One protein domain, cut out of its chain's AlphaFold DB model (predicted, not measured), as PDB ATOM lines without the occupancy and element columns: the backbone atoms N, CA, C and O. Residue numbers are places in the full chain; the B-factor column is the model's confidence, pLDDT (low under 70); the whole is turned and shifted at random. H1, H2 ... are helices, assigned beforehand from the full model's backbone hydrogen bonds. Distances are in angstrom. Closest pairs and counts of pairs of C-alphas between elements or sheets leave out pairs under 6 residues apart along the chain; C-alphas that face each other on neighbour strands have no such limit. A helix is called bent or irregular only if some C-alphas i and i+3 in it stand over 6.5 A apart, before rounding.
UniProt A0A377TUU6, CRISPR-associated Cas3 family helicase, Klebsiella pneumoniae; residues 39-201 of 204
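Overview. This is residues 39 to 201 of the 204 residues of the protein "CRISPR-associated Cas3 family helicase" of Klebsiella pneumoniae (UniProt A0A377TUU6). The model is an elongated body of helices with the short helix H3 in its interior: the long helices H1 and H9 and the short helices H8 and H10 pack on H3, and H7 folds back against H8 as a helical hairpin. At one end of the long axis H4, H5 and H6 make a small head, from which residues 95 to 100 stick out; at the other end H2 packs on H10. The printed part has 163 residues with ten named helices, H1 to H10 in order along the chain, and no named strand, and its class is all helix. It is compact, with a radius of gyration of the C-alphas of 16.0 A, and its C-alphas span 53 by 31 by 25 A.

Along the chain. H1 runs over residues 41 to 57, 24.2 A from first to last C-alpha, beginning at C-alpha 41 at (48.757, 59.006, 131.872). H2 is residues 61 to 67, and H3 is residues 72 to 78, 10.0 A long. H4 is residues 86 to 95, 14.2 A long; H5 is residues 102 to 106. H6 is residues 111 to 117, neither bent nor irregular, but only just: C-alphas 112 and 115 are 6.2 A apart. H7 is residues 119 to 130, 17.0 A long, and H8 is residues 137 to 142. H9, the longest helix, is residues 163 to 181, 27.6 A from C-alpha 163 at (55.770, 48.819, 145.677) to C-alpha 181. H10 is residues 191 to 199, 12.5 A long, ending at C-alpha 199 at (56.691, 76.803, 134.406).

Arrangement. H3 is the hub, touching four helices. It touches H1 at a shallow tilt of 15 degrees, opposite ways, and their closest C-alphas, those of Gly 49 and Ala 77, are 4.1 A apart. H3 touches residues 174 to 181 of H9, closest at the C-alphas of Met 74 and Lys 178, 6.7 A. It touches H8 at a steep tilt of 44 degrees, with the C-alphas of Ala 75 and Val 137 closest at 6.6 A, and H10 with those of Ser 72 and Val 197 closest at 6.2 A. Residues 42 to 49 of H1 touch residues 173 to 181 of H9, closest at the C-alphas of Leu 42 and Leu 173, 6.8 A. H7 and H8 form a hairpin at a shallow tilt of 20 degrees, with the C-alphas of Gln 125 and Pro 138 closest at 4.4 A. H8 also touches H10, closest at the C-alphas of Ile 140 and Ala 198, 5.1 A. H2 touches H10 about perpendicular, at 81 degrees, with the C-alphas of Leu 67 and Gln 193 closest at 5.2 A. H4 touches H6, closest at the C-alphas of Thr 87 and Pro 111, 4.2 A, and H5, closest at those of Ala 90 and Leu 106, 6.0 A. H1 and H4 are apart. Every O i to N i+4 pair is within hydrogen-bond range in H1, H3, H4, H7, H8, H9 and H10; in H2 2 of 3 are, in H5 0 of 1 with 2 of 2 O i to N i+3 pairs, and in H6 0 of 3 with 4 of 4.

Size, cuts and confidence. The two C-alphas farthest apart, those of Pro 62 and Asn 99, are 54.1 A apart. The printed part runs from residue 39 to 201 with no cut. The link from H8 to H9, residues 143 to 162, is long, and its C-alphas lie 9 to 18 A from the mean of the C-alphas. Residues 95 to 100, of which 95 belongs to H4, stand free. The mean pLDDT of the printed part is 93.0, and residues 97 to 103 are under 70.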
ATOM      1  N   ARG A  39      41.542  60.598 129.384       93.25
ATOM      2  CA  ARG A  39      42.884  60.292 128.867       93.25
ATOM      3  C   ARG A  39      43.690  59.410 129.831       93.25
ATOM      4  O   ARG A  39      43.540  59.515 131.053       93.25
ATOM      5  N   SER A  40      44.568  58.576 129.272       95.94
ATOM      6  CA  SER A  40      45.586  57.837 130.033       95.94
ATOM      7  C   SER A  40      46.735  58.751 130.466       95.94
ATOM      8  O   SER A  40      46.916  59.829 129.895       95.94
ATOM      9  N   VAL A  41      47.533  58.310 131.442       97.50
ATOM     10  CA  VAL A  41      48.757  59.006 131.872       97.50
ATOM     11  C   VAL A  41      49.731  59.147 130.714       97.50
ATOM     12  O   VAL A  41      50.152  60.264 130.438       97.50
ATOM     13  N   LEU A  42      49.992  58.067 129.969       98.12
ATOM     14  CA  LEU A  42      50.863  58.114 128.793       98.12
ATOM     15  C   LEU A  42      50.423  59.199 127.797       98.12
ATOM     16  O   LEU A  42      51.215  60.073 127.456       98.12
ATOM     17  N   SER A  43      49.151  59.186 127.384       97.31
ATOM     18  CA  SER A  43      48.651  60.157 126.399       97.31
ATOM     19  C   SER A  43      48.677  61.598 126.919       97.31
ATOM     20  O   SER A  43      48.955  62.517 126.153       97.31
ATOM     21  N   HIS A  44      48.411  61.813 128.212       97.00
ATOM     22  CA  HIS A  44      48.527  63.130 128.846       97.00
ATOM     23  C   HIS A  44      49.977  63.623 128.820       97.00
ATOM     24  O   HIS A  44      50.241  64.703 128.305       97.00
ATOM     25  N   CYS A  45      50.922  62.802 129.281       97.75
ATOM     26  CA  CYS A  45      52.349  63.114 129.283       97.75
ATOM     27  C   CYS A  45      52.886  63.432 127.878       97.75
ATOM     28  O   CYS A  45      53.604  64.414 127.707       97.75
ATOM     29  N   GLN A  46      52.494  62.655 126.863       98.12
ATOM     30  CA  GLN A  46      52.874  62.908 125.469       98.12
ATOM     31  C   GLN A  46      52.376  64.272 124.981       98.12
ATOM     32  O   GLN A  46      53.144  65.043 124.416       98.12
ATOM     33  N   ILE A  47      51.111  64.608 125.245       97.00
ATOM     34  CA  ILE A  47      50.539  65.902 124.845       97.00
ATOM     35  C   ILE A  47      51.281  67.058 125.511       97.00
ATOM     36  O   ILE A  47      51.608  68.032 124.842       97.00
ATOM     37  N   VAL A  48      51.565  66.952 126.809       96.75
ATOM     38  CA  VAL A  48      52.276  68.007 127.541       96.75
ATOM     39  C   VAL A  48      53.705  68.175 127.034       96.75
ATOM     40  O   VAL A  48      54.134  69.307 126.818       96.75
ATOM     41  N   GLY A  49      54.420  67.080 126.766       97.62
ATOM     42  CA  GLY A  49      55.752  67.145 126.162       97.62
ATOM     43  C   GLY A  49      55.739  67.777 124.769       97.62
ATOM     44  O   GLY A  49      56.555  68.648 124.481       97.62
ATOM     45  N   GLU A  50      54.765  67.426 123.927       98.06
ATOM     46  CA  GLU A  50      54.611  68.027 122.598       98.06
ATOM     47  C   GLU A  50      54.275  69.521 122.654       98.06
ATOM     48  O   GLU A  50      54.846  70.320 121.910       98.06
ATOM     49  N   ILE A  51      53.399  69.922 123.579       97.44
ATOM     50  CA  ILE A  51      53.099  71.334 123.828       97.44
ATOM     51  C   ILE A  51      54.361  72.064 124.294       97.44
ATOM     52  O   ILE A  51      54.672  73.125 123.759       97.44
ATOM     53  N   ALA A  52      55.118  71.499 125.236       97.19
ATOM     54  CA  ALA A  52      56.365  72.091 125.709       97.19
ATOM     55  C   ALA A  52      57.375  72.257 124.565       97.19
ATOM     56  O   ALA A  52      57.907  73.350 124.377       97.19
ATOM     57  N   ARG A  53      57.576  71.220 123.743       97.25
ATOM     58  CA  ARG A  53      58.450  71.256 122.561       97.25
ATOM     59  C   ARG A  53      58.034  72.355 121.583       97.25
ATOM     60  O   ARG A  53      58.880  73.125 121.127       97.25
ATOM     61  N   ALA A  54      56.736  72.463 121.295       97.44
ATOM     62  CA  ALA A  54      56.197  73.498 120.422       97.44
ATOM     63  C   ALA A  54      56.395  74.905 121.008       97.44
ATOM     64  O   ALA A  54      56.850  75.796 120.296       97.44
ATOM     65  N   LEU A  55      56.118  75.103 122.301       96.62
ATOM     66  CA  LEU A  55      56.304  76.386 122.984       96.62
ATOM     67  C   LEU A  55      57.773  76.813 123.005       96.62
ATOM     68  O   LEU A  55      58.079  77.952 122.662       96.62
ATOM     69  N   ILE A  56      58.685  75.900 123.345       96.62
ATOM     70  CA  ILE A  56      60.135  76.139 123.329       96.62
ATOM     71  C   ILE A  56      60.585  76.558 121.925       96.62
ATOM     72  O   ILE A  56      61.386  77.482 121.778       96.62
ATOM     73  N   ALA A  57      60.044  75.925 120.879       96.50
ATOM     74  CA  ALA A  57      60.402  76.224 119.498       96.50
ATOM     75  C   ALA A  57      60.026  77.648 119.045       96.50
ATOM     76  O   ALA A  57      60.649  78.149 118.110       96.50
ATOM     77  N   LEU A  58      59.075  78.313 119.717       96.62
ATOM     78  CA  LEU A  58      58.685  79.699 119.424       96.62
ATOM     79  C   LEU A  58      59.732  80.732 119.874       96.62
ATOM     80  O   LEU A  58      59.693  81.879 119.428       96.62
ATOM     81  N   TYR A  59      60.659  80.356 120.759       96.19
ATOM     82  CA  TYR A  59      61.685  81.265 121.265       96.19
ATOM     83  C   TYR A  59      62.834  81.402 120.247       96.19
ATOM     84  O   TYR A  59      63.307  80.389 119.722       96.19
ATOM     85  N   PRO A  60      63.355  82.622 119.995       96.50
ATOM     86  CA  PRO A  60      64.552  82.818 119.176       96.50
ATOM     87  C   PRO A  60      65.754  82.044 119.720       96.50
ATOM     88  O   PRO A  60      65.964  81.999 120.933       96.50
ATOM     89  N   GLU A  61      66.591  81.506 118.829       93.56
ATOM     90  CA  GLU A  61      67.671  80.570 119.181       93.56
ATOM     91  C   GLU A  61      68.605  81.028 120.321       93.56
ATOM     92  O   GLU A  61      68.862  80.232 121.231       93.56
ATOM     93  N   PRO A  62      69.063  82.298 120.372       93.44
ATOM     94  CA  PRO A  62      69.932  82.748 121.461       93.44
ATOM     95  C   PRO A  62      69.248  82.725 122.832       93.44
ATOM     96  O   PRO A  62      69.913  82.589 123.854       93.44
ATOM     97  N   MET A  63      67.925  82.892 122.867       94.12
ATOM     98  CA  MET A  63      67.138  82.837 124.096       94.12
ATOM     99  C   MET A  63      66.750  81.395 124.419       94.12
ATOM    100  O   MET A  63      66.882  80.971 125.564       94.12
ATOM    101  N   ARG A  64      66.340  80.631 123.404       95.44
ATOM    102  CA  ARG A  64      65.949  79.227 123.524       95.44
ATOM    103  C   ARG A  64      67.048  78.386 124.169       95.44
ATOM    104  O   ARG A  64      66.813  77.807 125.221       95.44
ATOM    105  N   SER A  65      68.253  78.419 123.603       91.25
ATOM    106  CA  SER A  65      69.419  77.669 124.101       91.25
ATOM    107  C   SER A  65      69.864  78.073 125.513       91.25
ATOM    108  O   SER A  65      70.433  77.262 126.237       91.25
ATOM    109  N   ARG A  66      69.595  79.317 125.936       93.94
ATOM    110  CA  ARG A  66      69.919  79.803 127.287       93.94
ATOM    111  C   ARG A  66      68.877  79.422 128.330       93.94
ATOM    112  O   ARG A  66      69.238  79.235 129.489       93.94
ATOM    113  N   LEU A  67      67.602  79.369 127.950       95.56
ATOM    114  CA  LEU A  67      66.491  79.142 128.875       95.56
ATOM    115  C   LEU A  67      66.107  77.667 128.995       95.56
ATOM    116  O   LEU A  67      65.772  77.219 130.090       95.56
ATOM    117  N   PHE A  68      66.162  76.934 127.885       96.69
ATOM    118  CA  PHE A  68      65.646  75.578 127.769       96.69
ATOM    119  C   PHE A  68      66.784  74.629 127.384       96.69
ATOM    120  O   PHE A  68      67.114  74.520 126.201       96.69
ATOM    121  N   PRO A  69      67.418  73.952 128.359       96.75
ATOM    122  CA  PRO A  69      68.378  72.899 128.048       96.75
ATOM    123  C   PRO A  69      67.718  71.773 127.240       96.75
ATOM    124  O   PRO A  69      66.502  71.568 127.308       96.75
ATOM    125  N   ALA A  70      68.527  71.020 126.494       96.75
ATOM    126  CA  ALA A  70      68.055  69.842 125.769       96.75
ATOM    127  C   ALA A  70      67.325  68.876 126.721       96.75
ATOM    128  O   ALA A  70      67.800  68.636 127.832       96.75
ATOM    129  N   GLY A  71      66.168  68.356 126.300       97.12
ATOM    130  CA  GLY A  71      65.313  67.507 127.133       97.12
ATOM    131  C   GLY A  71      64.331  68.264 128.035       97.12
ATOM    132  O   GLY A  71      63.653  67.649 128.855       97.12
ATOM    133  N   SER A  72      64.197  69.589 127.909       97.69
ATOM    134  CA  SER A  72      63.207  70.368 128.680       97.69
ATOM    135  C   SER A  72      61.768  69.862 128.480       97.69
ATOM    136  O   SER A  72      60.989  69.794 129.430       97.69
ATOM    137  N   GLU A  73      61.428  69.442 127.265       97.50
ATOM    138  CA  GLU A  73      60.164  68.794 126.913       97.50
ATOM    139  C   GLU A  73      59.957  67.458 127.638       97.50
ATOM    140  O   GLU A  73      58.834  67.147 128.032       97.50
ATOM    141  N   MET A  74      61.031  66.704 127.898       97.69
ATOM    142  CA  MET A  74      60.972  65.450 128.651       97.69
ATOM    143  C   MET A  74      60.652  65.709 130.129       97.69
ATOM    144  O   MET A  74      59.838  64.995 130.718       97.69
ATOM    145  N   ALA A  75      61.215  66.766 130.731       97.00
ATOM    146  CA  ALA A  75      60.837  67.183 132.085       97.00
ATOM    147  C   ALA A  75      59.348  67.568 132.169       97.00
ATOM    148  O   ALA A  75      58.664  67.166 133.110       97.00
ATOM    149  N   ALA A  76      58.823  68.271 131.159       96.94
ATOM    150  CA  ALA A  76      57.400  68.596 131.092       96.94
ATOM    151  C   ALA A  76      56.519  67.353 130.896       96.94
ATOM    152  O   ALA A  76      55.536  67.169 131.616       96.94
ATOM    153  N   ALA A  77      56.894  66.449 129.991       97.62
ATOM    154  CA  ALA A  77      56.191  65.188 129.789       97.62
ATOM    155  C   ALA A  77      56.156  64.336 131.069       97.62
ATOM    156  O   ALA A  77      55.144  63.711 131.379       97.62
ATOM    157  N   GLY A  78      57.245  64.337 131.841       97.31
ATOM    158  CA  GLY A  78      57.403  63.531 133.049       97.31
ATOM    159  C   GLY A  78      56.640  64.009 134.291       97.31
ATOM    160  O   GLY A  78      56.568  63.246 135.253       97.31
ATOM    161  N   HIS A  79      56.059  65.216 134.305       96.19
ATOM    162  CA  HIS A  79      55.457  65.800 135.524       96.19
ATOM    163  C   HIS A  79      54.463  64.852 136.223       96.19
ATOM    164  O   HIS A  79      54.467  64.710 137.442       96.19
ATOM    165  N   ASP A  80      53.672  64.106 135.452       97.12
ATOM    166  CA  ASP A  80      52.583  63.268 135.953       97.12
ATOM    167  C   ASP A  80      52.901  61.763 136.037       97.12
ATOM    168  O   ASP A  80      51.984  60.956 136.213       97.12
ATOM    169  N   ILE A  81      54.175  61.346 135.988       98.12
ATOM    170  CA  ILE A  81      54.563  59.924 136.129       98.12
ATOM    171  C   ILE A  81      53.974  59.290 137.399       98.12
ATOM    172  O   ILE A  81      53.542  58.137 137.392       98.12
ATOM    173  N   GLY A  82      53.882  60.051 138.489       97.62
ATOM    174  CA  GLY A  82      53.313  59.610 139.755       97.62
ATOM    175  C   GLY A  82      51.815  59.288 139.724       97.62
ATOM    176  O   GLY A  82      51.303  58.684 140.671       97.62
ATOM    177  N   LYS A  83      51.098  59.628 138.644       97.81
ATOM    178  CA  LYS A  83      49.719  59.164 138.420       97.81
ATOM    179  C   LYS A  83      49.647  57.669 138.113       97.81
ATOM    180  O   LYS A  83      48.604  57.059 138.336       97.81
ATOM    181  N   VAL A  84      50.749  57.058 137.675       97.88
ATOM    182  CA  VAL A  84      50.923  55.597 137.657       97.88
ATOM    183  C   VAL A  84      51.180  55.140 139.095       97.88
ATOM    184  O   VAL A  84      52.294  54.800 139.490       97.88
ATOM    185  N   SER A  85      50.144  55.212 139.926       96.88
ATOM    186  CA  SER A  85      50.155  54.773 141.320       96.88
ATOM    187  C   SER A  85      48.781  54.236 141.727       96.88
ATOM    188  O   SER A  85      47.763  54.681 141.181       96.88
ATOM    189  N   PRO A  86      48.716  53.311 142.704       95.06
ATOM    190  CA  PRO A  86      47.450  52.717 143.118       95.06
ATOM    191  C   PRO A  86      46.445  53.755 143.612       95.06
ATOM    192  O   PRO A  86      45.276  53.700 143.240       95.06
ATOM    193  N   THR A  87      46.887  54.716 144.432       95.31
ATOM    194  CA  THR A  87      45.998  55.723 145.029       95.31
ATOM    195  C   THR A  87      45.394  56.635 143.971       95.31
ATOM    196  O   THR A  87      44.195  56.908 144.019       95.31
ATOM    197  N   PHE A  88      46.181  57.055 142.975       95.44
ATOM    198  CA  PHE A  88      45.674  57.904 141.902       95.44
ATOM    199  C   PHE A  88      44.736  57.132 140.962       95.44
ATOM    200  O   PHE A  88      43.662  57.631 140.627       95.44
ATOM    201  N   ALA A  89      45.091  55.902 140.580       94.00
ATOM    202  CA  ALA A  89      44.232  55.059 139.752       94.00
ATOM    203  C   ALA A  89      42.893  54.762 140.451       94.00
ATOM    204  O   ALA A  89      41.833  54.957 139.857       94.00
ATOM    205  N   ALA A  90      42.932  54.383 141.733       92.12
ATOM    206  CA  ALA A  90      41.741  54.125 142.541       92.12
ATOM    207  C   ALA A  90      40.840  55.366 142.645       92.12
ATOM    208  O   ALA A  90      39.626  55.251 142.488       92.12
ATOM    209  N   LYS A  91      41.423  56.562 142.818       92.31
ATOM    210  CA  LYS A  91      40.689  57.838 142.799       92.31
ATOM    211  C   LYS A  91      39.921  58.045 141.494       92.31
ATOM    212  O   LYS A  91      38.753  58.422 141.529       92.31
ATOM    213  N   ILE A  92      40.571  57.823 140.348       92.50
ATOM    214  CA  ILE A  92      39.922  58.019 139.047       92.50
ATOM    215  C   ILE A  92      38.827  56.976 138.826       92.50
ATOM    216  O   ILE A  92      37.726  57.350 138.431       92.50
ATOM    217  N   PHE A  93      39.084  55.697 139.106       89.38
ATOM    218  CA  PHE A  93      38.069  54.662 138.903       89.38
ATOM    219  C   PHE A  93      36.862  54.837 139.823       89.38
ATOM    220  O   PHE A  93      35.737  54.683 139.361       89.38
ATOM    221  N   ALA A  94      37.072  55.241 141.081       88.19
ATOM    222  CA  ALA A  94      35.978  55.570 141.993       88.19
ATOM    223  C   ALA A  94      35.111  56.728 141.465       88.19
ATOM    224  O   ALA A  94      33.903  56.733 141.670       88.19
ATOM    225  N   ALA A  95      35.710  57.685 140.752       88.94
ATOM    226  CA  ALA A  95      34.986  58.794 140.141       88.94
ATOM    227  C   ALA A  95      34.240  58.421 138.842       88.94
ATOM    228  O   ALA A  95      33.395  59.197 138.412       88.94
ATOM    229  N   CYS A  96      34.535  57.282 138.201       87.12
ATOM    230  CA  CYS A  96      33.956  56.881 136.906       87.12
ATOM    231  C   CYS A  96      32.678  56.019 137.004       87.12
ATOM    232  O   CYS A  96      32.379  55.304 136.056       87.12
ATOM    233  N   ASP A  97      31.997  56.049 138.149       67.62
ATOM    234  CA  ASP A  97      30.770  55.327 138.528       67.62
ATOM    235  C   ASP A  97      30.391  54.038 137.734       67.62
ATOM    236  O   ASP A  97      29.919  54.064 136.597       67.62
ATOM    237  N   VAL A  98      30.478  52.918 138.471       54.66
ATOM    238  CA  VAL A  98      29.934  51.555 138.269       54.66
ATOM    239  C   VAL A  98      30.769  50.507 137.494       54.66
ATOM    240  O   VAL A  98      30.918  50.529 136.276       54.66
ATOM    241  N   ASN A  99      31.189  49.475 138.250       56.94
ATOM    242  CA  ASN A  99      31.700  48.155 137.833       56.94
ATOM    243  C   ASN A  99      32.928  48.129 136.912       56.94
ATOM    244  O   ASN A  99      32.998  47.360 135.951       56.94
ATOM    245  N   ASP A 100      33.961  48.885 137.269       64.56
ATOM    246  CA  ASP A 100      35.282  48.608 136.723       64.56
ATOM    247  C   ASP A 100      35.888  47.375 137.412       64.56
ATOM    248  O   ASP A 100      36.220  47.412 138.594       64.56
ATOM    249  N   HIS A 101      36.067  46.273 136.687       64.50
ATOM    250  CA  HIS A 101      36.736  45.068 137.196       64.50
ATOM    251  C   HIS A 101      38.162  45.355 137.708       64.50
ATOM    252  O   HIS A 101      38.663  44.635 138.571       64.50
ATOM    253  N   ARG A 102      38.800  46.445 137.251       68.19
ATOM    254  CA  ARG A 102      40.097  46.919 137.761       68.19
ATOM    255  C   ARG A 102      40.005  47.442 139.200       68.19
ATOM    256  O   ARG A 102      40.995  47.360 139.926       68.19
ATOM    257  N   LEU A 103      38.830  47.901 139.657       67.25
ATOM    258  CA  LEU A 103      38.599  48.267 141.064       67.25
ATOM    259  C   LEU A 103      38.757  47.070 141.998       67.25
ATOM    260  O   LEU A 103      39.160  47.271 143.135       67.25
ATOM    261  N   ALA A 104      38.504  45.835 141.549       70.81
ATOM    262  CA  ALA A 104      38.678  44.662 142.406       70.81
ATOM    263  C   ALA A 104      40.132  44.544 142.904       70.81
ATOM    264  O   ALA A 104      40.358  44.340 144.097       70.81
ATOM    265  N   GLY A 105      41.109  44.782 142.018       75.06
ATOM    266  CA  GLY A 105      42.540  44.800 142.353       75.06
ATOM    267  C   GLY A 105      42.994  46.018 143.169       75.06
ATOM    268  O   GLY A 105      44.060  45.983 143.775       75.06
ATOM    269  N   LEU A 106      42.176  47.074 143.219       83.50
ATOM    270  CA  LEU A 106      42.428  48.311 143.970       83.50
ATOM    271  C   LEU A 106      41.479  48.490 145.167       83.50
ATOM    272  O   LEU A 106      41.510  49.524 145.824       83.50
ATOM    273  N   SER A 107      40.654  47.491 145.477       78.06
ATOM    274  CA  SER A 107      39.558  47.589 146.451       78.06
ATOM    275  C   SER A 107      40.030  47.878 147.878       78.06
ATOM    276  O   SER A 107      39.321  48.522 148.647       78.06
ATOM    277  N   ALA A 108      41.247  47.451 148.222       83.19
ATOM    278  CA  ALA A 108      41.886  47.722 149.508       83.19
ATOM    279  C   ALA A 108      42.666  49.054 149.547       83.19
ATOM    280  O   ALA A 108      43.195  49.430 150.594       83.19
ATOM    281  N   VAL A 109      42.776  49.769 148.422       88.94
ATOM    282  CA  VAL A 109      43.531  51.023 148.332       88.94
ATOM    283  C   VAL A 109      42.638  52.184 148.745       88.94
ATOM    284  O   VAL A 109      41.617  52.440 148.118       88.94
ATOM    285  N   ASN A 110      43.054  52.937 149.764       89.69
ATOM    286  CA  ASN A 110      42.415  54.198 150.130       89.69
ATOM    287  C   ASN A 110      43.062  55.362 149.348       89.69
ATOM    288  O   ASN A 110      44.202  55.727 149.660       89.69
ATOM    289  N   PRO A 111      42.363  55.991 148.382       89.94
ATOM    290  CA  PRO A 111      42.924  57.082 147.587       89.94
ATOM    291  C   PRO A 111      43.313  58.312 148.413       89.94
ATOM    292  O   PRO A 111      44.263  59.007 148.065       89.94
ATOM    293  N   GLY A 112      42.619  58.567 149.530       90.50
ATOM    294  CA  GLY A 112      42.846  59.739 150.381       90.50
ATOM    295  C   GLY A 112      44.218  59.763 151.060       90.50
ATOM    296  O   GLY A 112      44.692  60.833 151.450       90.50
ATOM    297  N   LEU A 113      44.894  58.608 151.142       91.56
ATOM    298  CA  LEU A 113      46.252  58.510 151.679       91.56
ATOM    299  C   LEU A 113      47.259  59.337 150.877       91.56
ATOM    300  O   LEU A 113      48.265  59.754 151.444       91.56
ATOM    301  N   GLU A 114      46.976  59.634 149.602       91.56
ATOM    302  CA  GLU A 114      47.907  60.376 148.753       91.56
ATOM    303  C   GLU A 114      48.263  61.771 149.287       91.56
ATOM    304  O   GLU A 114      49.361  62.273 149.054       91.56
ATOM    305  N   THR A 115      47.381  62.366 150.092       91.38
ATOM    306  CA  THR A 115      47.625  63.649 150.767       91.38
ATOM    307  C   THR A 115      48.842  63.619 151.702       91.38
ATOM    308  O   THR A 115      49.525  64.632 151.840       91.38
ATOM    309  N   LEU A 116      49.193  62.454 152.265       91.94
ATOM    310  CA  LEU A 116      50.322  62.264 153.191       91.94
ATOM    311  C   LEU A 116      51.707  62.375 152.527       91.94
ATOM    312  O   LEU A 116      52.736  62.266 153.208       91.94
ATOM    313  N   TRP A 117      51.745  62.515 151.204       93.44
ATOM    314  CA  TRP A 117      52.966  62.687 150.421       93.44
ATOM    315  C   TRP A 117      52.816  63.719 149.298       93.44
ATOM    316  O   TRP A 117      53.612  63.726 148.368       93.44
ATOM    317  N   GLY A 118      51.815  64.603 149.369       92.44
ATOM    318  CA  GLY A 118      51.602  65.635 148.345       92.44
ATOM    319  C   GLY A 118      51.006  65.110 147.033       92.44
ATOM    320  O   GLY A 118      51.175  65.720 145.980       92.44
ATOM    321  N   GLY A 119      50.304  63.979 147.077       94.38
ATOM    322  CA  GLY A 119      49.618  63.399 145.929       94.38
ATOM    323  C   GLY A 119      50.566  62.802 144.889       94.38
ATOM    324  O   GLY A 119      51.703  62.429 145.177       94.38
ATOM    325  N   HIS A 120      50.088  62.708 143.650       96.12
ATOM    326  CA  HIS A 120      50.866  62.169 142.530       96.12
ATOM    327  C   HIS A 120      52.140  62.972 142.230       96.12
ATOM    328  O   HIS A 120      53.109  62.370 141.791       96.12
ATOM    329  N   ALA A 121      52.184  64.275 142.526       96.12
ATOM    330  CA  ALA A 121      53.407  65.078 142.430       96.12
ATOM    331  C   ALA A 121      54.536  64.515 143.306       96.12
ATOM    332  O   ALA A 121      55.654  64.312 142.835       96.12
ATOM    333  N   GLY A 122      54.235  64.156 144.557       96.69
ATOM    334  CA  GLY A 122      55.219  63.499 145.416       96.69
ATOM    335  C   GLY A 122      55.684  62.154 144.865       96.69
ATOM    336  O   GLY A 122      56.870  61.839 144.896       96.69
ATOM    337  N   VAL A 123      54.774  61.371 144.283       97.81
ATOM    338  CA  VAL A 123      55.154  60.102 143.644       97.81
ATOM    339  C   VAL A 123      56.041  60.344 142.415       97.81
ATOM    340  O   VAL A 123      57.007  59.604 142.223       97.81
ATOM    341  N   SER A 124      55.774  61.382 141.613       98.12
ATOM    342  CA  SER A 124      56.625  61.787 140.483       98.12
ATOM    343  C   SER A 124      58.032  62.152 140.955       98.12
ATOM    344  O   SER A 124      59.006  61.613 140.427       98.12
ATOM    345  N   GLN A 125      58.144  62.984 141.997       98.06
ATOM    346  CA  GLN A 125      59.430  63.358 142.587       98.06
ATOM    347  C   GLN A 125      60.192  62.133 143.109       98.06
ATOM    348  O   GLN A 125      61.320  61.887 142.686       98.06
ATOM    349  N   ALA A 126      59.570  61.320 143.970       98.12
ATOM    350  CA  ALA A 126      60.210  60.139 144.556       98.12
ATOM    351  C   ALA A 126      60.659  59.128 143.488       98.12
ATOM    352  O   ALA A 126      61.690  58.462 143.631       98.12
ATOM    353  N   THR A 127      59.889  59.015 142.401       98.50
ATOM    354  CA  THR A 127      60.242  58.186 141.246       98.50
ATOM    355  C   THR A 127      61.482  58.735 140.555       98.50
ATOM    356  O   THR A 127      62.445  57.993 140.396       98.50
ATOM    357  N   ALA A 128      61.505  60.021 140.200       98.25
ATOM    358  CA  ALA A 128      62.651  60.642 139.540       98.25
ATOM    359  C   ALA A 128      63.932  60.570 140.395       98.25
ATOM    360  O   ALA A 128      64.993  60.233 139.872       98.25
ATOM    361  N   GLU A 129      63.829  60.791 141.710       97.94
ATOM    362  CA  GLU A 129      64.943  60.609 142.658       97.94
ATOM    363  C   GLU A 129      65.473  59.169 142.639       97.94
ATOM    364  O   GLU A 129      66.681  58.941 142.580       97.94
ATOM    365  N   SER A 130      64.570  58.183 142.641       98.19
ATOM    366  CA  SER A 130      64.934  56.758 142.651       98.19
ATOM    367  C   SER A 130      65.488  56.265 141.315       98.19
ATOM    368  O   SER A 130      66.165  55.242 141.283       98.19
ATOM    369  N   LEU A 131      65.221  56.991 140.227       98.25
ATOM    370  CA  LEU A 131      65.829  56.784 138.911       98.25
ATOM    371  C   LEU A 131      67.108  57.595 138.707       98.25
ATOM    372  O   LEU A 131      67.645  57.599 137.603       98.25
ATOM    373  N   HIS A 132      67.595  58.273 139.750       97.75
ATOM    374  CA  HIS A 132      68.789  59.110 139.693       97.75
ATOM    375  C   HIS A 132      68.707  60.188 138.605       97.75
ATOM    376  O   HIS A 132      69.703  60.501 137.951       97.75
ATOM    377  N   ALA A 133      67.514  60.758 138.405       98.06
ATOM    378  CA  ALA A 133      67.347  61.877 137.493       98.06
ATOM    379  C   ALA A 133      68.270  63.046 137.905       98.06
ATOM    380  O   ALA A 133      68.518  63.237 139.102       98.06
ATOM    381  N   PRO A 134      68.777  63.834 136.938       98.00
ATOM    382  CA  PRO A 134      69.662  64.958 137.211       98.00
ATOM    383  C   PRO A 134      69.085  65.952 138.219       98.00
ATOM    384  O   PRO A 134      67.870  66.066 138.409       98.00
ATOM    385  N   ARG A 135      69.981  66.730 138.836       95.88
ATOM    386  CA  ARG A 135      69.617  67.809 139.759       95.88
ATOM    387  C   ARG A 135      68.506  68.682 139.160       95.88
ATOM    388  O   ARG A 135      68.542  69.003 137.977       95.88
ATOM    389  N   TYR A 136      67.568  69.092 140.012       96.69
ATOM    390  CA  TYR A 136      66.350  69.852 139.703       96.69
ATOM    391  C   TYR A 136      65.226  69.082 139.010       96.69
ATOM    392  O   TYR A 136      64.076  69.457 139.210       96.69
ATOM    393  N   VAL A 137      65.491  67.999 138.271       97.75
ATOM    394  CA  VAL A 137      64.416  67.241 137.602       97.75
ATOM    395  C   VAL A 137      63.381  66.714 138.603       97.75
ATOM    396  O   VAL A 137      62.196  66.967 138.387       97.75
ATOM    397  N   PRO A 138      63.756  66.069 139.729       97.06
ATOM    398  CA  PRO A 138      62.753  65.625 140.689       97.06
ATOM    399  C   PRO A 138      61.943  66.763 141.311       97.06
ATOM    400  O   PRO A 138      60.738  66.623 141.482       97.06
ATOM    401  N   GLU A 139      62.581  67.898 141.609       95.38
ATOM    402  CA  GLU A 139      61.898  69.074 142.160       95.38
ATOM    403  C   GLU A 139      60.903  69.664 141.155       95.38
ATOM    404  O   GLU A 139      59.777  69.973 141.529       95.38
ATOM    405  N   ILE A 140      61.276  69.756 139.873       95.75
ATOM    406  CA  ILE A 140      60.383  70.201 138.792       95.75
ATOM    407  C   ILE A 140      59.148  69.294 138.714       95.75
ATOM    408  O   ILE A 140      58.022  69.786 138.696       95.75
ATOM    409  N   LEU A 141      59.356  67.975 138.726       96.06
ATOM    410  CA  LEU A 141      58.288  66.970 138.705       96.06
ATOM    411  C   LEU A 141      57.445  66.945 139.992       96.06
ATOM    412  O   LEU A 141      56.320  66.462 139.970       96.06
ATOM    413  N   GLY A 142      57.990  67.393 141.121       93.19
ATOM    414  CA  GLY A 142      57.280  67.455 142.399       93.19
ATOM    415  C   GLY A 142      56.478  68.740 142.586       93.19
ATOM    416  O   GLY A 142      55.447  68.732 143.252       93.19
ATOM    417  N   GLN A 143      56.930  69.846 141.996       91.06
ATOM    418  CA  GLN A 143      56.385  71.183 142.230       91.06
ATOM    419  C   GLN A 143      55.336  71.617 141.204       91.06
ATOM    420  O   GLN A 143      54.915  72.773 141.237       91.06
ATOM    421  N   HIS A 144      54.861  70.744 140.309       84.06
ATOM    422  CA  HIS A 144      53.934  71.167 139.247       84.06
ATOM    423  C   HIS A 144      52.569  71.657 139.758       84.06
ATOM    424  O   HIS A 144      51.888  72.380 139.038       84.06
ATOM    425  N   HIS A 145      52.210  71.365 141.016       83.75
ATOM    426  CA  HIS A 145      51.055  71.960 141.722       83.75
ATOM    427  C   HIS A 145      51.394  73.218 142.547       83.75
ATOM    428  O   HIS A 145      50.568  73.688 143.327       83.75
ATOM    429  N   GLY A 146      52.602  73.770 142.403       79.38
ATOM    430  CA  GLY A 146      53.036  75.031 143.013       79.38
ATOM    431  C   GLY A 146      53.688  74.928 144.397       79.38
ATOM    432  O   GLY A 146      53.990  75.958 144.996       79.38
ATOM    433  N   PHE A 147      53.919  73.724 144.931       82.00
ATOM    434  CA  PHE A 147      54.539  73.513 146.247       82.00
ATOM    435  C   PHE A 147      55.408  72.250 146.282       82.00
ATOM    436  O   PHE A 147      55.210  71.330 145.497       82.00
ATOM    437  N   ASN A 148      56.355  72.186 147.224       82.31
ATOM    438  CA  ASN A 148      57.173  70.993 147.446       82.31
ATOM    439  C   ASN A 148      56.385  69.903 148.192       82.31
ATOM    440  O   ASN A 148      55.904  70.167 149.299       82.31
ATOM    441  N   PRO A 149      56.278  68.677 147.652       86.06
ATOM    442  CA  PRO A 149      55.598  67.587 148.331       86.06
ATOM    443  C   PRO A 149      56.434  67.061 149.508       86.06
ATOM    444  O   PRO A 149      57.639  66.830 149.410       86.06
ATOM    445  N   GLY A 150      55.782  66.824 150.646       85.81
ATOM    446  CA  GLY A 150      56.416  66.215 151.816       85.81
ATOM    447  C   GLY A 150      56.562  64.700 151.663       85.81
ATOM    448  O   GLY A 150      55.693  63.952 152.106       85.81
ATOM    449  N   LEU A 151      57.663  64.222 151.070       87.19
ATOM    450  CA  LEU A 151      57.872  62.781 150.838       87.19
ATOM    451  C   LEU A 151      58.050  61.963 152.123       87.19
ATOM    452  O   LEU A 151      57.738  60.770 152.133       87.19
ATOM    453  N   ASN A 152      58.507  62.591 153.212       87.25
ATOM    454  CA  ASN A 152      58.786  61.942 154.499       87.25
ATOM    455  C   ASN A 152      59.726  60.722 154.364       87.25
ATOM    456  O   ASN A 152      59.495  59.679 154.969       87.25
ATOM    457  N   GLY A 153      60.761  60.842 153.523       87.50
ATOM    458  CA  GLY A 153      61.776  59.802 153.304       87.50
ATOM    459  C   GLY A 153      61.336  58.621 152.429       87.50
ATOM    460  O   GLY A 153      62.075  57.644 152.313       87.50
ATOM    461  N   ARG A 154      60.148  58.677 151.816       92.81
ATOM    462  CA  ARG A 154      59.655  57.616 150.927       92.81
ATOM    463  C   ARG A 154      60.403  57.619 149.598       92.81
ATOM    464  O   ARG A 154      60.560  58.662 148.974       92.81
ATOM    465  N   ARG A 155      60.794  56.426 149.153       95.62
ATOM    466  CA  ARG A 155      61.423  56.180 147.851       95.62
ATOM    467  C   ARG A 155      60.380  55.804 146.804       95.62
ATOM    468  O   ARG A 155      59.253  55.448 147.142       95.62
ATOM    469  N   GLY A 156      60.763  55.871 145.535       94.88
ATOM    470  CA  GLY A 156      59.892  55.620 144.389       94.88
ATOM    471  C   GLY A 156      59.295  54.213 144.350       94.88
ATOM    472  O   GLY A 156      58.249  54.036 143.743       94.88
ATOM    473  N   ASP A 157      59.900  53.237 145.022       96.56
ATOM    474  CA  ASP A 157      59.454  51.846 145.149       96.56
ATOM    475  C   ASP A 157      58.730  51.545 146.472       96.56
ATOM    476  O   ASP A 157      58.459  50.386 146.772       96.56
ATOM    477  N   ALA A 158      58.396  52.564 147.270       96.06
ATOM    478  CA  ALA A 158      57.696  52.365 148.534       96.06
ATOM    479  C   ALA A 158      56.347  51.647 148.338       96.06
ATOM    480  O   ALA A 158      55.587  51.956 147.417       96.06
ATOM    481  N   GLU A 159      55.995  50.756 149.271       94.25
ATOM    482  CA  GLU A 159      54.734  49.993 149.248       94.25
ATOM    483  C   GLU A 159      53.494  50.888 149.118       94.25
ATOM    484  O   GLU A 159      52.558  50.584 148.383       94.25
ATOM    485  N   VAL A 160      53.511  52.064 149.754       93.00
ATOM    486  CA  VAL A 160      52.417  53.047 149.663       93.00
ATOM    487  C   VAL A 160      52.234  53.642 148.258       93.00
ATOM    488  O   VAL A 160      51.166  54.162 147.953       93.00
ATOM    489  N   PHE A 161      53.243  53.537 147.386       95.62
ATOM    490  CA  PHE A 161      53.185  53.911 145.967       95.62
ATOM    491  C   PHE A 161      52.915  52.705 145.048       95.62
ATOM    492  O   PHE A 161      53.050  52.823 143.824       95.62
ATOM    493  N   GLY A 162      52.542  51.558 145.627       94.31
ATOM    494  CA  GLY A 162      52.309  50.290 144.932       94.31
ATOM    495  C   GLY A 162      53.521  49.358 144.882       94.31
ATOM    496  O   GLY A 162      53.482  48.352 144.177       94.31
ATOM    497  N   GLY A 163      54.597  49.682 145.601       96.00
ATOM    498  CA  GLY A 163      55.770  48.819 145.677       96.00
ATOM    499  C   GLY A 163      56.545  48.715 144.353       96.00
ATOM    500  O   GLY A 163      56.341  49.519 143.429       96.00
ATOM    501  N   PRO A 164      57.419  47.702 144.227       96.88
ATOM    502  CA  PRO A 164      58.270  47.507 143.054       96.88
ATOM    503  C   PRO A 164      57.502  47.341 141.737       96.88
ATOM    504  O   PRO A 164      57.922  47.882 140.721       96.88
ATOM    505  N   LEU A 165      56.346  46.666 141.747       96.25
ATOM    506  CA  LEU A 165      55.572  46.406 140.524       96.25
ATOM    507  C   LEU A 165      55.048  47.699 139.888       96.25
ATOM    508  O   LEU A 165      55.151  47.891 138.680       96.25
ATOM    509  N   TRP A 166      54.519  48.619 140.696       97.50
ATOM    510  CA  TRP A 166      54.076  49.922 140.195       97.50
ATOM    511  C   TRP A 166      55.254  50.841 139.858       97.50
ATOM    512  O   TRP A 166      55.149  51.672 138.956       97.50
ATOM    513  N   PHE A 167      56.386  50.696 140.552       98.50
ATOM    514  CA  PHE A 167      57.616  51.406 140.201       98.50
ATOM    515  C   PHE A 167      58.179  50.951 138.846       98.50
ATOM    516  O   PHE A 167      58.637  51.786 138.067       98.50
ATOM    517  N   ASP A 168      58.083  49.662 138.519       98.44
ATOM    518  CA  ASP A 168      58.439  49.132 137.201       98.44
ATOM    519  C   ASP A 168      57.570  49.727 136.089       98.44
ATOM    520  O   ASP A 168      58.092  50.117 135.046       98.44
ATOM    521  N   GLU A 169      56.266  49.887 136.318       98.62
ATOM    522  CA  GLU A 169      55.378  50.566 135.365       98.62
ATOM    523  C   GLU A 169      55.727  52.052 135.199       98.62
ATOM    524  O   GLU A 169      55.745  52.568 134.079       98.62
ATOM    525  N   ARG A 170      56.108  52.742 136.282       98.75
ATOM    526  CA  ARG A 170      56.624  54.117 136.199       98.75
ATOM    527  C   ARG A 170      57.919  54.209 135.384       98.75
ATOM    528  O   ARG A 170      58.054  55.136 134.589       98.75
ATOM    529  N   LYS A 171      58.839  53.248 135.525       98.75
ATOM    530  CA  LYS A 171      60.057  53.162 134.696       98.75
ATOM    531  C   LYS A 171      59.730  52.985 133.218       98.75
ATOM    532  O   LYS A 171      60.229  53.745 132.399       98.75
ATOM    533  N   LYS A 172      58.831  52.055 132.888       98.81
ATOM    534  CA  LYS A 172      58.396  51.829 131.501       98.81
ATOM    535  C   LYS A 172      57.778  53.082 130.882       98.81
ATOM    536  O   LYS A 172      58.067  53.387 129.729       98.81
ATOM    537  N   LEU A 173      56.980  53.835 131.647       98.81
ATOM    538  CA  LEU A 173      56.461  55.129 131.197       98.81
ATOM    539  C   LEU A 173      57.594  56.121 130.901       98.81
ATOM    540  O   LEU A 173      57.582  56.744 129.843       98.81
ATOM    541  N   VAL A 174      58.571  56.258 131.803       98.75
ATOM    542  CA  VAL A 174      59.743  57.127 131.590       98.75
ATOM    543  C   VAL A 174      60.481  56.739 130.314       98.75
ATOM    544  O   VAL A 174      60.713  57.598 129.468       98.75
ATOM    545  N   ASP A 175      60.803  55.458 130.146       98.75
ATOM    546  CA  ASP A 175      61.541  54.960 128.983       98.75
ATOM    547  C   ASP A 175      60.758  55.180 127.682       98.75
ATOM    548  O   ASP A 175      61.322  55.615 126.676       98.75
ATOM    549  N   LYS A 176      59.437  54.959 127.710       98.69
ATOM    550  CA  LYS A 176      58.553  55.227 126.571       98.69
ATOM    551  C   LYS A 176      58.552  56.708 126.193       98.69
ATOM    552  O   LYS A 176      58.628  57.014 125.005       98.69
ATOM    553  N   LEU A 177      58.481  57.618 127.165       98.62
ATOM    554  CA  LEU A 177      58.519  59.061 126.908       98.62
ATOM    555  C   LEU A 177      59.889  59.498 126.364       98.62
ATOM    556  O   LEU A 177      59.932  60.214 125.368       98.62
ATOM    557  N   LYS A 178      60.998  59.010 126.936       98.56
ATOM    558  CA  LYS A 178      62.350  59.297 126.422       98.56
ATOM    559  C   LYS A 178      62.518  58.860 124.967       98.56
ATOM    560  O   LYS A 178      63.044  59.610 124.149       98.56
ATOM    561  N   ALA A 179      62.038  57.658 124.641       98.50
ATOM    562  CA  ALA A 179      62.066  57.140 123.278       98.50
ATOM    563  C   ALA A 179      61.207  57.981 122.320       98.50
ATOM    564  O   ALA A 179      61.652  58.289 121.218       98.50
ATOM    565  N   GLU A 180      60.004  58.385 122.745       97.25
ATOM    566  CA  GLU A 180      59.088  59.212 121.947       97.25
ATOM    567  C   GLU A 180      59.711  60.564 121.577       97.25
ATOM    568  O   GLU A 180      59.708  60.955 120.412       97.25
ATOM    569  N   PHE A 181      60.300  61.254 122.557       97.19
ATOM    570  CA  PHE A 181      60.907  62.569 122.342       97.19
ATOM    571  C   PHE A 181      62.340  62.499 121.810       97.19
ATOM    572  O   PHE A 181      62.919  63.536 121.495       97.19
ATOM    573  N   SER A 182      62.918  61.297 121.696       97.69
ATOM    574  CA  SER A 182      64.344  61.108 121.399       97.69
ATOM    575  C   SER A 182      65.236  61.973 122.305       97.69
ATOM    576  O   SER A 182      66.212  62.571 121.853       97.69
ATOM    577  N   ALA A 183      64.868  62.058 123.586       96.56
ATOM    578  CA  ALA A 183      65.467  62.952 124.570       96.56
ATOM    579  C   ALA A 183      65.609  62.261 125.932       96.56
ATOM    580  O   ALA A 183      64.792  61.422 126.309       96.56
ATOM    581  N   ASP A 184      66.643  62.634 126.686       97.81
ATOM    582  CA  ASP A 184      66.797  62.249 128.092       97.81
ATOM    583  C   ASP A 184      66.373  63.410 129.010       97.81
ATOM    584  O   ASP A 184      65.970  64.481 128.554       97.81
ATOM    585  N   TRP A 185      66.454  63.202 130.321       98.19
ATOM    586  CA  TRP A 185      66.267  64.241 131.311       98.19
ATOM    587  C   TRP A 185      67.225  65.418 131.077       98.19
ATOM    588  O   TRP A 185      68.420  65.203 130.847       98.19
ATOM    589  N   PRO A 186      66.740  66.663 131.206       97.56
ATOM    590  CA  PRO A 186      67.587  67.828 131.047       97.56
ATOM    591  C   PRO A 186      68.576  67.934 132.206       97.56
ATOM    592  O   PRO A 186      68.262  67.630 133.359       97.56
ATOM    593  N   THR A 187      69.767  68.435 131.897       97.50
ATOM    594  CA  THR A 187      70.713  68.922 132.904       97.50
ATOM    595  C   THR A 187      70.659  70.441 132.912       97.50
ATOM    596  O   THR A 187      70.663  71.070 131.856       97.50
ATOM    597  N   PHE A 188      70.577  71.027 134.102       96.38
ATOM    598  CA  PHE A 188      70.442  72.469 134.272       96.38
ATOM    599  C   PHE A 188      71.740  73.077 134.790       96.38
ATOM    600  O   PHE A 188      72.270  72.633 135.811       96.38
ATOM    601  N   ASP A 189      72.173  74.163 134.158       94.31
ATOM    602  CA  ASP A 189      73.342  74.936 134.589       94.31
ATOM    603  C   ASP A 189      72.992  75.912 135.719       94.31
ATOM    604  O   ASP A 189      73.860  76.396 136.447       94.31
ATOM    605  N   SER A 190      71.704  76.233 135.879       94.25
ATOM    606  CA  SER A 190      71.241  77.168 136.900       94.25
ATOM    607  C   SER A 190      69.831  76.869 137.403       94.25
ATOM    608  O   SER A 190      68.963  76.377 136.683       94.25
ATOM    609  N   ALA A 191      69.558  77.306 138.635       94.31
ATOM    610  CA  ALA A 191      68.208  77.306 139.196       94.31
ATOM    611  C   ALA A 191      67.225  78.205 138.414       94.31
ATOM    612  O   ALA A 191      66.015  78.087 138.589       94.31
ATOM    613  N   ALA A 192      67.718  79.142 137.596       93.62
ATOM    614  CA  ALA A 192      66.869  79.979 136.749       93.62
ATOM    615  C   ALA A 192      66.287  79.169 135.581       93.62
ATOM    616  O   ALA A 192      65.076  79.200 135.384       93.62
ATOM    617  N   GLN A 193      67.114  78.383 134.880       95.19
ATOM    618  CA  GLN A 193      66.635  77.467 133.833       95.19
ATOM    619  C   GLN A 193      65.635  76.456 134.398       95.19
ATOM    620  O   GLN A 193      64.555  76.281 133.842       95.19
ATOM    621  N   ALA A 194      65.956  75.854 135.549       95.12
ATOM    622  CA  ALA A 194      65.066  74.902 136.210       95.12
ATOM    623  C   ALA A 194      63.680  75.501 136.492       95.12
ATOM    624  O   ALA A 194      62.667  74.866 136.224       95.12
ATOM    625  N   ARG A 195      63.619  76.753 136.966       93.19
ATOM    626  CA  ARG A 195      62.351  77.458 137.214       93.19
ATOM    627  C   ARG A 195      61.568  77.765 135.942       93.19
ATOM    628  O   ARG A 195      60.346  77.654 135.946       93.19
ATOM    629  N   VAL A 196      62.255  78.140 134.865       93.94
ATOM    630  CA  VAL A 196      61.607  78.383 133.569       93.94
ATOM    631  C   VAL A 196      60.988  77.089 133.034       93.94
ATOM    632  O   VAL A 196      59.831  77.098 132.623       93.94
ATOM    633  N   VAL A 197      61.711  75.968 133.116       94.94
ATOM    634  CA  VAL A 197      61.187  74.653 132.716       94.94
ATOM    635  C   VAL A 197      60.075  74.174 133.651       94.94
ATOM    636  O   VAL A 197      59.083  73.641 133.167       94.94
ATOM    637  N   ALA A 198      60.159  74.436 134.961       92.69
ATOM    638  CA  ALA A 198      59.062  74.156 135.892       92.69
ATOM    639  C   ALA A 198      57.756  74.848 135.468       92.69
ATOM    640  O   ALA A 198      56.689  74.241 135.531       92.69
ATOM    641  N   GLY A 199      57.841  76.075 134.943       90.56
ATOM    642  CA  GLY A 199      56.691  76.803 134.406       90.56
ATOM    643  C   GLY A 199      55.988  76.106 133.233       90.56
ATOM    644  O   GLY A 199      54.790  76.305 133.051       90.56
ATOM    645  N   LEU A 200      56.683  75.241 132.482       89.06
ATOM    646  CA  LEU A 200      56.075  74.429 131.418       89.06
ATOM    647  C   LEU A 200      55.194  73.294 131.967       89.06
ATOM    648  O   LEU A 200      54.408  72.725 131.216       89.06
ATOM    649  N   THR A 201      55.319  72.967 133.257       82.44
ATOM    650  CA  THR A 201      54.628  71.836 133.904       82.44
ATOM    651  C   THR A 201      53.352  72.237 134.650       82.44
ATOM    652  O   THR A 201      52.469  71.409 134.849       82.44
TER     653      THR A 201